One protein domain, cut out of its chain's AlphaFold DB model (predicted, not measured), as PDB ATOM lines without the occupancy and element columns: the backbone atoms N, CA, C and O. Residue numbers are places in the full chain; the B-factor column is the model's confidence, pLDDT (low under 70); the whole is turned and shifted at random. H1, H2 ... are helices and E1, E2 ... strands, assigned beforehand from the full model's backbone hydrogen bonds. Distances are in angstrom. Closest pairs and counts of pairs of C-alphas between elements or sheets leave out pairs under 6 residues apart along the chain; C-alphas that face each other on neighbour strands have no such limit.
ATOM      1  N   LEU A   3     -38.808  19.341  15.565       49.59
ATOM      2  CA  LEU A   3     -39.730  18.219  15.669       49.59
ATOM      3  C   LEU A   3     -41.139  18.748  15.869       49.59
ATOM      4  O   LEU A   3     -41.485  19.311  16.914       49.59
ATOM      5  N   LEU A   4     -41.965  18.535  14.856       52.25
ATOM      6  CA  LEU A   4     -43.390  18.689  15.009       52.25
ATOM      7  C   LEU A   4     -44.013  17.339  15.324       52.25
ATOM      8  O   LEU A   4     -43.941  16.395  14.541       52.25
ATOM      9  N   THR A   5     -44.725  17.278  16.442       50.50
ATOM     10  CA  THR A   5     -45.800  16.299  16.571       50.50
ATOM     11  C   THR A   5     -47.002  16.883  15.833       50.50
ATOM     12  O   THR A   5     -47.720  17.728  16.373       50.50
ATOM     13  N   LEU A   6     -47.183  16.506  14.570       49.59
ATOM     14  CA  LEU A   6     -48.338  16.921  13.788       49.59
ATOM     15  C   LEU A   6     -49.485  15.955  14.068       49.59
ATOM     16  O   LEU A   6     -49.346  14.750  13.934       49.59
ATOM     17  N   ARG A   7     -50.592  16.549  14.522       53.56
ATOM     18  CA  ARG A   7     -51.999  16.157  14.363       53.56
ATOM     19  C   ARG A   7     -52.365  14.657  14.402       53.56
ATOM     20  O   ARG A   7     -51.803  13.804  13.733       53.56
ATOM     21  N   ARG A   8     -53.455  14.361  15.117       52.44
ATOM     22  CA  ARG A   8     -54.178  13.085  15.004       52.44
ATOM     23  C   ARG A   8     -54.648  12.874  13.559       52.44
ATOM     24  O   ARG A   8     -55.563  13.566  13.118       52.44
ATOM     25  N   GLU A   9     -54.046  11.919  12.867       53.47
ATOM     26  CA  GLU A   9     -54.464  11.474  11.537       53.47
ATOM     27  C   GLU A   9     -55.691  10.543  11.633       53.47
ATOM     28  O   GLU A   9     -55.977   9.975  12.700       53.47
ATOM     29  N   ARG A  10     -56.434  10.379  10.522       59.41
ATOM     30  CA  ARG A  10     -57.503   9.356  10.400       59.41
ATOM     31  C   ARG A  10     -56.920   7.952  10.661       59.41
ATOM     32  O   ARG A  10     -55.705   7.818  10.755       59.41
ATOM     33  N   LYS A  11     -57.772   6.926  10.823       60.62
ATOM     34  CA  LYS A  11     -57.435   5.527  11.192       60.62
ATOM     35  C   LYS A  11     -56.330   4.905  10.297       60.62
ATOM     36  O   LYS A  11     -56.623   4.100   9.425       60.62
ATOM     37  N   LYS A  12     -55.069   5.292  10.498       63.19
ATOM     38  CA  LYS A  12     -53.879   4.796   9.795       63.19
ATOM     39  C   LYS A  12     -53.175   3.740  10.642       63.19
ATOM     40  O   LYS A  12     -53.328   3.723  11.864       63.19
ATOM     41  N   GLY A  13     -52.431   2.858   9.983       66.62
ATOM     42  CA  GLY A  13     -51.557   1.880  10.626       66.62
ATOM     43  C   GLY A  13     -50.474   2.532  11.486       66.62
ATOM     44  O   GLY A  13     -50.114   3.689  11.270       66.62
ATOM     45  N   ASN A  14     -49.930   1.787  12.447       76.31
ATOM     46  CA  ASN A  14     -48.634   2.112  13.047       76.31
ATOM     47  C   ASN A  14     -47.519   2.042  11.978       76.31
ATOM     48  O   ASN A  14     -47.784   1.692  10.829       76.31
ATOM     49  N   ALA A  15     -46.259   2.283  12.346       73.38
ATOM     50  CA  ALA A  15     -45.122   2.160  11.423       73.38
ATOM     51  C   ALA A  15     -45.036   0.785  10.718       73.38
ATOM     52  O   ALA A  15     -44.486   0.689   9.629       73.38
ATOM     53  N   ASN A  16     -45.625  -0.264  11.305       78.31
ATOM     54  CA  ASN A  16     -45.738  -1.610  10.732       78.31
ATOM     55  C   ASN A  16     -47.063  -1.873   9.975       78.31
ATOM     56  O   ASN A  16     -47.421  -3.024   9.747       78.31
ATOM     57  N   GLY A  17     -47.852  -0.836   9.682       79.38
ATOM     58  CA  GLY A  17     -49.145  -0.930   8.997       79.38
ATOM     59  C   GLY A  17     -50.318  -1.425   9.854       79.38
ATOM     60  O   GLY A  17     -51.471  -1.233   9.471       79.38
ATOM     61  N   LYS A  18     -50.081  -1.998  11.042       83.25
ATOM     62  CA  LYS A  18     -51.139  -2.589  11.880       83.25
ATOM     63  C   LYS A  18     -51.861  -1.530  12.721       83.25
ATOM     64  O   LYS A  18     -51.227  -0.663  13.321       83.25
ATOM     65  N   ASN A  19     -53.190  -1.623  12.802       83.88
ATOM     66  CA  ASN A  19     -54.030  -0.837  13.717       83.88
ATOM     67  C   ASN A  19     -55.356  -1.568  14.032       83.88
ATOM     68  O   ASN A  19     -56.424  -1.107  13.630       83.88
ATOM     69  N   PRO A  20     -55.299  -2.719  14.730       83.25
ATOM     70  CA  PRO A  20     -56.469  -3.575  14.941       83.25
ATOM     71  C   PRO A  20     -57.567  -2.905  15.778       83.25
ATOM     72  O   PRO A  20     -58.744  -3.169  15.579       83.25
ATOM     73  N   GLN A  21     -57.211  -1.979  16.674       82.69
ATOM     74  CA  GLN A  21     -58.187  -1.228  17.475       82.69
ATOM     75  C   GLN A  21     -58.660   0.068  16.797       82.69
ATOM     76  O   GLN A  21     -59.302   0.894  17.446       82.69
ATOM     77  N   HIS A  22     -58.307   0.298  15.525       80.25
ATOM     78  CA  HIS A  22     -58.693   1.487  14.759       80.25
ATOM     79  C   HIS A  22     -58.437   2.818  15.492       80.25
ATOM     80  O   HIS A  22     -59.213   3.777  15.400       80.25
ATOM     81  N   LYS A  23     -57.330   2.890  16.237       79.88
ATOM     82  CA  LYS A  23     -56.924   4.075  16.992       79.88
ATOM     83  C   LYS A  23     -56.491   5.185  16.039       79.88
ATOM     84  O   LYS A  23     -56.015   4.944  14.933       79.88
ATOM     85  N   ARG A  24     -56.632   6.434  16.476       75.69
ATOM     86  CA  ARG A  24     -56.044   7.570  15.753       75.69
ATOM     87  C   ARG A  24     -54.521   7.522  15.885       75.69
ATOM     88  O   ARG A  24     -54.026   7.291  16.987       75.69
ATOM     89  N   ALA A  25     -53.820   7.773  14.786       82.12
ATOM     90  CA  ALA A  25     -52.362   7.795  14.745       82.12
ATOM     91  C   ALA A  25     -51.812   9.219  14.920       82.12
ATOM     92  O   ALA A  25     -52.530  10.203  14.745       82.12
ATOM     93  N   TRP A  26     -50.531   9.315  15.253       82.56
ATOM     94  CA  TRP A  26     -49.752  10.542  15.372       82.56
ATOM     95  C   TRP A  26     -48.710  10.588  14.265       82.56
ATOM     96  O   TRP A  26     -47.999   9.602  14.057       82.56
ATOM     97  N   LEU A  27     -48.597  11.729  13.588       84.69
ATOM     98  CA  LEU A  27     -47.521  11.978  12.642       84.69
ATOM     99  C   LEU A  27     -46.372  12.687  13.367       84.69
ATOM    100  O   LEU A  27     -46.484  13.824  13.832       84.69
ATOM    101  N   TRP A  28     -45.249  11.999  13.466       84.62
ATOM    102  CA  TRP A  28     -44.000  12.543  13.970       84.62
ATOM    103  C   TRP A  28     -43.167  13.007  12.786       84.62
ATOM    104  O   TRP A  28     -42.910  12.202  11.900       84.62
ATOM    105  N   VAL A  29     -42.752  14.274  12.758       83.81
ATOM    106  CA  VAL A  29     -41.924  14.821  11.672       83.81
ATOM    107  C   VAL A  29     -40.740  15.557  12.261       83.81
ATOM    108  O   VAL A  29     -40.933  16.497  13.034       83.81
ATOM    109  N   ALA A  30     -39.534  15.159  11.868       83.44
ATOM    110  CA  ALA A  30     -38.308  15.886  12.147       83.44
ATOM    111  C   ALA A  30     -37.885  16.632  10.883       83.44
ATOM    112  O   ALA A  30     -37.799  16.053   9.809       83.44
ATOM    113  N   LEU A  31     -37.636  17.930  11.018       81.69
ATOM    114  CA  LEU A  31     -37.216  18.795   9.924       81.69
ATOM    115  C   LEU A  31     -35.757  19.185  10.123       81.69
ATOM    116  O   LEU A  31     -35.367  19.701  11.181       81.69
ATOM    117  N   THR A  32     -34.964  18.960   9.086       77.62
ATOM    118  CA  THR A  32     -33.573  19.396   8.974       77.62
ATOM    119  C   THR A  32     -33.395  20.157   7.656       77.62
ATOM    120  O   THR A  32     -34.276  20.077   6.801       77.62
ATOM    121  N   PRO A  33     -32.281  20.882   7.458       71.94
ATOM    122  CA  PRO A  33     -32.012  21.532   6.175       71.94
ATOM    123  C   PRO A  33     -31.916  20.563   4.987       71.94
ATOM    124  O   PRO A  33     -32.157  20.977   3.862       71.94
ATOM    125  N   LEU A  34     -31.552  19.298   5.229       78.56
ATOM    126  CA  LEU A  34     -31.289  18.316   4.171       78.56
ATOM    127  C   LEU A  34     -32.467  17.367   3.941       78.56
ATOM    128  O   LEU A  34     -32.815  17.064   2.807       78.56
ATOM    129  N   VAL A  35     -33.078  16.882   5.022       81.38
ATOM    130  CA  VAL A  35     -34.128  15.857   4.981       81.38
ATOM    131  C   VAL A  35     -35.249  16.146   5.976       81.38
ATOM    132  O   VAL A  35     -35.044  16.796   7.007       81.38
ATOM    133  N   SER A  36     -36.437  15.617   5.683       86.00
ATOM    134  CA  SER A  36     -37.630  15.730   6.532       86.00
ATOM    135  C   SER A  36     -38.216  14.352   6.879       86.00
ATOM    136  O   SER A  36     -39.293  14.006   6.384       86.00
ATOM    137  N   PRO A  37     -37.515  13.519   7.672       82.88
ATOM    138  CA  PRO A  37     -38.016  12.200   8.035       82.88
ATOM    139  C   PRO A  37     -39.298  12.287   8.868       82.88
ATOM    140  O   PRO A  37     -39.459  13.157   9.732       82.88
ATOM    141  N   PHE A  38     -40.202  11.334   8.640       85.00
ATOM    142  CA  PHE A  38     -41.441  11.215   9.396       85.00
ATOM    143  C   PHE A  38     -41.766   9.767   9.768       85.00
ATOM    144  O   PHE A  38     -41.351   8.823   9.098       85.00
ATOM    145  N   LYS A  39     -42.543   9.597  10.841       83.69
ATOM    146  CA  LYS A  39     -43.091   8.311  11.289       83.69
ATOM    147  C   LYS A  39     -44.549   8.466  11.698       83.69
ATOM    148  O   LYS A  39     -44.915   9.424  12.375       83.69
ATOM    149  N   VAL A  40     -45.383   7.501  11.321       84.31
ATOM    150  CA  VAL A  40     -46.766   7.402  11.802       84.31
ATOM    151  C   VAL A  40     -46.800   6.395  12.941       84.31
ATOM    152  O   VAL A  40     -46.413   5.243  12.759       84.31
ATOM    153  N   MET A  41     -47.235   6.822  14.126       82.38
ATOM    154  CA  MET A  41     -47.255   5.967  15.315       82.38
ATOM    155  C   MET A  41     -48.581   6.057  16.056       82.38
ATOM    156  O   MET A  41     -49.152   7.133  16.207       82.38
ATOM    157  N   LEU A  42     -49.072   4.931  16.572       82.31
ATOM    158  CA  LEU A  42     -50.324   4.911  17.344       82.31
ATOM    159  C   LEU A  42     -50.162   5.486  18.757       82.31
ATOM    160  O   LEU A  42     -51.141   5.914  19.369       82.31
ATOM    161  N   ALA A  43     -48.929   5.528  19.260       79.50
ATOM    162  CA  ALA A  43     -48.591   6.110  20.547       79.50
ATOM    163  C   ALA A  43     -47.878   7.452  20.379       79.50
ATOM    164  O   ALA A  43     -47.052   7.647  19.483       79.50
ATOM    165  N   ARG A  44     -48.183   8.367  21.301       83.31
ATOM    166  CA  ARG A  44     -47.414   9.586  21.517       83.31
ATOM    167  C   ARG A  44     -46.586   9.380  22.788       83.31
ATOM    168  O   ARG A  44     -47.134   9.473  23.881       83.31
ATOM    169  N   SER A  45     -45.324   8.991  22.643       85.25
ATOM    170  CA  SER A  45     -44.466   8.543  23.748       85.25
ATOM    171  C   SER A  45     -42.999   8.911  23.523       85.25
ATOM    172  O   SER A  45     -42.604   9.248  22.405       85.25
ATOM    173  N   THR A  46     -42.193   8.807  24.584       88.50
ATOM    174  CA  THR A  46     -40.727   8.938  24.533       88.50
ATOM    175  C   THR A  46     -40.107   7.975  23.527       88.50
ATOM    176  O   THR A  46     -39.371   8.417  22.652       88.50
ATOM    177  N   ALA A  47     -40.503   6.699  23.563       88.44
ATOM    178  CA  ALA A  47     -40.049   5.698  22.598       88.44
ATOM    179  C   ALA A  47     -40.370   6.103  21.148       88.44
ATOM    180  O   ALA A  47     -39.570   5.890  20.242       88.44
ATOM    181  N   GLY A  48     -41.522   6.746  20.916       84.62
ATOM    182  CA  GLY A  48     -41.860   7.278  19.598       84.62
ATOM    183  C   GLY A  48     -40.905   8.378  19.137       84.62
ATOM    184  O   GLY A  48     -40.411   8.326  18.011       84.62
ATOM    185  N   ALA A  49     -40.583   9.319  20.028       86.06
ATOM    186  CA  ALA A  49     -39.597  10.360  19.763       86.06
ATOM    187  C   ALA A  49     -38.195   9.776  19.512       86.06
ATOM    188  O   ALA A  49     -37.594  10.084  18.487       86.06
ATOM    189  N   GLN A  50     -37.706   8.890  20.384       90.00
ATOM    190  CA  GLN A  50     -36.407   8.220  20.235       90.00
ATOM    191  C   GLN A  50     -36.320   7.431  18.932       90.00
ATOM    192  O   GLN A  50     -35.321   7.519  18.228       90.00
ATOM    193  N   SER A  51     -37.398   6.750  18.531       87.44
ATOM    194  CA  SER A  51     -37.410   6.021  17.262       87.44
ATOM    195  C   SER A  51     -37.194   6.936  16.052       87.44
ATOM    196  O   SER A  51     -36.681   6.478  15.035       87.44
ATOM    197  N   LEU A  52     -37.615   8.203  16.118       87.06
ATOM    198  CA  LEU A  52     -37.451   9.164  15.029       87.06
ATOM    199  C   LEU A  52     -36.113   9.911  15.109       87.06
ATOM    200  O   LEU A  52     -35.534  10.198  14.067       87.06
ATOM    201  N   LEU A  53     -35.647  10.245  16.316       86.75
ATOM    202  CA  LEU A  53     -34.445  11.064  16.524       86.75
ATOM    203  C   LEU A  53     -33.152  10.248  16.670       86.75
ATOM    204  O   LEU A  53     -32.070  10.799  16.483       86.75
ATOM    205  N   GLY A  54     -33.270   8.961  16.998       89.62
ATOM    206  CA  GLY A  54     -32.186   8.137  17.522       89.62
ATOM    207  C   GLY A  54     -32.033   8.314  19.034       89.62
ATOM    208  O   GLY A  54     -32.213   9.409  19.556       89.62
ATOM    209  N   GLU A  55     -31.699   7.238  19.746       88.69
ATOM    210  CA  GLU A  55     -31.514   7.251  21.208       88.69
ATOM    211  C   GLU A  55     -30.293   8.069  21.649       88.69
ATOM    212  O   GLU A  55     -30.295   8.631  22.736       88.69
ATOM    213  N   ASN A  56     -29.296   8.215  20.772       88.75
ATOM    214  CA  ASN A  56     -28.078   8.998  21.006       88.75
ATOM    215  C   ASN A  56     -28.115  10.342  20.259       88.75
ATOM    216  O   ASN A  56     -27.129  10.761  19.650       88.75
ATOM    217  N   PHE A  57     -29.276  11.001  20.217       85.81
ATOM    218  CA  PHE A  57     -29.419  12.275  19.514       85.81
ATOM    219  C   PHE A  57     -28.502  13.350  20.128       85.81
ATOM    220  O   PHE A  57     -28.756  13.840  21.222       85.81
ATOM    221  N   GLY A  58     -27.455  13.748  19.397       81.81
ATOM    222  CA  GLY A  58     -26.474  14.752  19.836       81.81
ATOM    223  C   GLY A  58     -26.764  16.190  19.382       81.81
ATOM    224  O   GLY A  58     -25.955  17.086  19.604       81.81
ATOM    225  N   GLY A  59     -27.879  16.424  18.685       80.94
ATOM    226  CA  GLY A  59     -28.192  17.723  18.090       80.94
ATOM    227  C   GLY A  59     -28.999  18.660  18.993       80.94
ATOM    228  O   GLY A  59     -29.304  18.370  20.144       80.94
ATOM    229  N   ILE A  60     -29.415  19.788  18.411       79.06
ATOM    230  CA  ILE A  60     -30.373  20.712  19.030       79.06
ATOM    231  C   ILE A  60     -31.782  20.425  18.498       79.06
ATOM    232  O   ILE A  60     -32.060  20.535  17.290       79.06
ATOM    233  N   LEU A  61     -32.680  20.110  19.427       80.69
ATOM    234  CA  LEU A  61     -34.100  19.896  19.211       80.69
ATOM    235  C   LEU A  61     -34.884  21.178  19.498       80.69
ATOM    236  O   LEU A  61     -34.987  21.620  20.638       80.69
ATOM    237  N   ASN A  62     -35.510  21.746  18.470       77.19
ATOM    238  CA  ASN A  62     -36.489  22.813  18.635       77.19
ATOM    239  C   ASN A  62     -37.892  22.196  18.749       77.19
ATOM    240  O   ASN A  62     -38.420  21.646  17.776       77.19
ATOM    241  N   CYS A  63     -38.480  22.244  19.944       74.12
ATOM    242  CA  CYS A  63     -39.743  21.586  20.272       74.12
ATOM    243  C   CYS A  63     -40.599  22.421  21.240       74.12
ATOM    244  O   CYS A  63     -40.252  23.524  21.648       74.12
ATOM    245  N   TYR A  64     -41.780  21.916  21.591       74.25
ATOM    246  CA  TYR A  64     -42.559  22.427  22.726       74.25
ATOM    247  C   TYR A  64     -42.218  21.636  23.995       74.25
ATOM    248  O   TYR A  64     -41.457  20.671  23.936       74.25
ATOM    249  N   ARG A  65     -42.794  22.019  25.143       71.94
ATOM    250  CA  ARG A  65     -42.548  21.409  26.467       71.94
ATOM    251  C   ARG A  65     -43.183  20.018  26.636       71.94
ATOM    252  O   ARG A  65     -43.858  19.750  27.623       71.94
ATOM    253  N   TYR A  66     -43.051  19.143  25.643       81.38
ATOM    254  CA  TYR A  66     -43.590  17.795  25.748       81.38
ATOM    255  C   TYR A  66     -42.675  16.899  26.575       81.38
ATOM    256  O   TYR A  66     -41.482  16.816  26.291       81.38
ATOM    257  N   SER A  67     -43.248  16.155  27.520       82.56
ATOM    258  CA  SER A  67     -42.495  15.247  28.388       82.56
ATOM    259  C   SER A  67     -41.781  14.117  27.642       82.56
ATOM    260  O   SER A  67     -40.780  13.612  28.137       82.56
ATOM    261  N   ALA A  68     -42.217  13.754  26.429       85.25
ATOM    262  CA  ALA A  68     -41.538  12.739  25.616       85.25
ATOM    263  C   ALA A  68     -40.107  13.126  25.198       85.25
ATOM    264  O   ALA A  68     -39.379  12.285  24.680       85.25
ATOM    265  N   TYR A  69     -39.709  14.384  25.402       83.56
ATOM    266  CA  TYR A  69     -38.354  14.873  25.143       83.56
ATOM    267  C   TYR A  69     -37.526  15.009  26.426       83.56
ATOM    268  O   TYR A  69     -36.429  15.545  26.375       83.56
ATOM    269  N   ASN A  70     -38.028  14.571  27.586       87.50
ATOM    270  CA  ASN A  70     -37.329  14.737  28.867       87.50
ATOM    271  C   ASN A  70     -36.057  13.902  29.021       87.50
ATOM    272  O   ASN A  70     -35.285  14.184  29.925       87.50
ATOM    273  N   TRP A  71     -35.840  12.931  28.136       89.69
ATOM    274  CA  TRP A  71     -34.605  12.153  28.054       89.69
ATOM    275  C   TRP A  71     -33.442  12.922  27.407       89.69
ATOM    276  O   TRP A  71     -32.313  12.466  27.489       89.69
ATOM    277  N   LEU A  72     -33.716  14.054  26.750       84.25
ATOM    278  CA  LEU A  72     -32.686  14.941  26.219       84.25
ATOM    279  C   LEU A  72     -32.251  15.939  27.279       84.25
ATOM    280  O   LEU A  72     -33.084  16.454  28.043       84.25
ATOM    281  N   ASP A  73     -30.979  16.314  27.234       83.75
ATOM    282  CA  ASP A  73     -30.463  17.351  28.108       83.75
ATOM    283  C   ASP A  73     -31.199  18.670  27.881       83.75
ATOM    284  O   ASP A  73     -31.772  18.967  26.826       83.75
ATOM    285  N   VAL A  74     -31.229  19.482  28.929       76.06
ATOM    286  CA  VAL A  74     -31.846  20.807  28.885       76.06
ATOM    287  C   VAL A  74     -31.220  21.667  27.779       76.06
ATOM    288  O   VAL A  74     -31.942  22.322  27.031       76.06
ATOM    289  N   GLU A  75     -29.903  21.592  27.607       75.75
ATOM    290  CA  GLU A  75     -29.160  22.359  26.600       75.75
ATOM    291  C   GLU A  75     -29.435  21.921  25.159       75.75
ATOM    292  O   GLU A  75     -29.280  22.705  24.218       75.75
ATOM    293  N   GLN A  76     -29.874  20.677  24.973       78.94
ATOM    294  CA  GLN A  76     -30.250  20.145  23.668       78.94
ATOM    295  C   GLN A  76     -31.665  20.565  23.262       78.94
ATOM    296  O   GLN A  76     -32.073  20.328  22.124       78.94
ATOM    297  N   ARG A  77     -32.437  21.192  24.159       78.81
ATOM    298  CA  ARG A  77     -33.853  21.505  23.948       78.81
ATOM    299  C   ARG A  77     -34.097  23.002  23.876       78.81
ATOM    300  O   ARG A  77     -34.027  23.725  24.861       78.81
ATOM    301  N   GLN A  78     -34.510  23.453  22.699       75.56
ATOM    302  CA  GLN A  78     -34.961  24.817  22.461       75.56
ATOM    303  C   GLN A  78     -36.480  24.867  22.382       75.56
ATOM    304  O   GLN A  78     -37.107  24.094  21.655       75.56
ATOM    305  N   ILE A  79     -37.086  25.820  23.092       77.50
ATOM    306  CA  ILE A  79     -38.525  26.043  22.980       77.50
ATOM    307  C   ILE A  79     -38.816  26.790  21.682       77.50
ATOM    308  O   ILE A  79     -38.295  27.871  21.413       77.50
TER     309      ILE A  79
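Overview. This is residues 3 to 79 of the 196 residues of the protein "Transposase" of Moorea sp. SIO2B7 (UniProt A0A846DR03). A small sheet of three antiparallel strands, E1, E2 and E3, has one short helix, H1, over one face; the loop of residues 10 to 24 lies beyond one end of the sheet, and a little parallel pair, E4 and E5, lies toward the opposite end. The printed part has 77 residues, in the order E1 E2 E3 H1 E4 E5, of mixed class, with under half of the residues in named elements. It is compact, with a radius of gyration of the C-alphas of 12.8 A and spans of 39 by 27 by 20 A.

Along the chain. Find C-alpha 3 at (-39.730, 18.219, 15.669); from there E1, residues 3 to 9, runs 16.7 A. E2, residues 25 to 31, runs 19.3 A, and E3 holds residues 38 to 41. H1, residues 46 to 53, begins at C-alpha 46 (-40.727, 8.938, 24.533) and runs 10.4 A. E4 is residues 61 to 63; E5, residues 77 to 79, ends at C-alpha 79 (-38.525, 26.043, 22.980).

Arrangement. E1, E2 and E3 form a meander, each strand the antiparallel neighbour of the one before, and both pairs are hairpins. Look at N 6 and O 27, 2.9 A apart, between E1 and E2, and at N 28 and O 39, 2.8 A, between E2 and E3; both are within hydrogen-bond range. H1 is on this sheet at a height of 8.9 A; its closest C-alpha pair with E2 is Ala 30 and Leu 52, 7.4 A. Each O i to N i+4 pair of H1 is within hydrogen-bond range. E4 and E5 are parallel, with N 78 and O 61 at 2.8 A. The closest C-alphas of E1 and E4 are those of Leu 3 and Cys 63, 5.7 A; E5 and H1 are apart.

Size, cuts and confidence. The C-alphas farthest apart are those of Pro 20 and Glu 75, 39.4 A. The printed part has no cut; the links E1 to E2 and E4 to E5 are long. Residues 3 to 13 have pLDDT under 70.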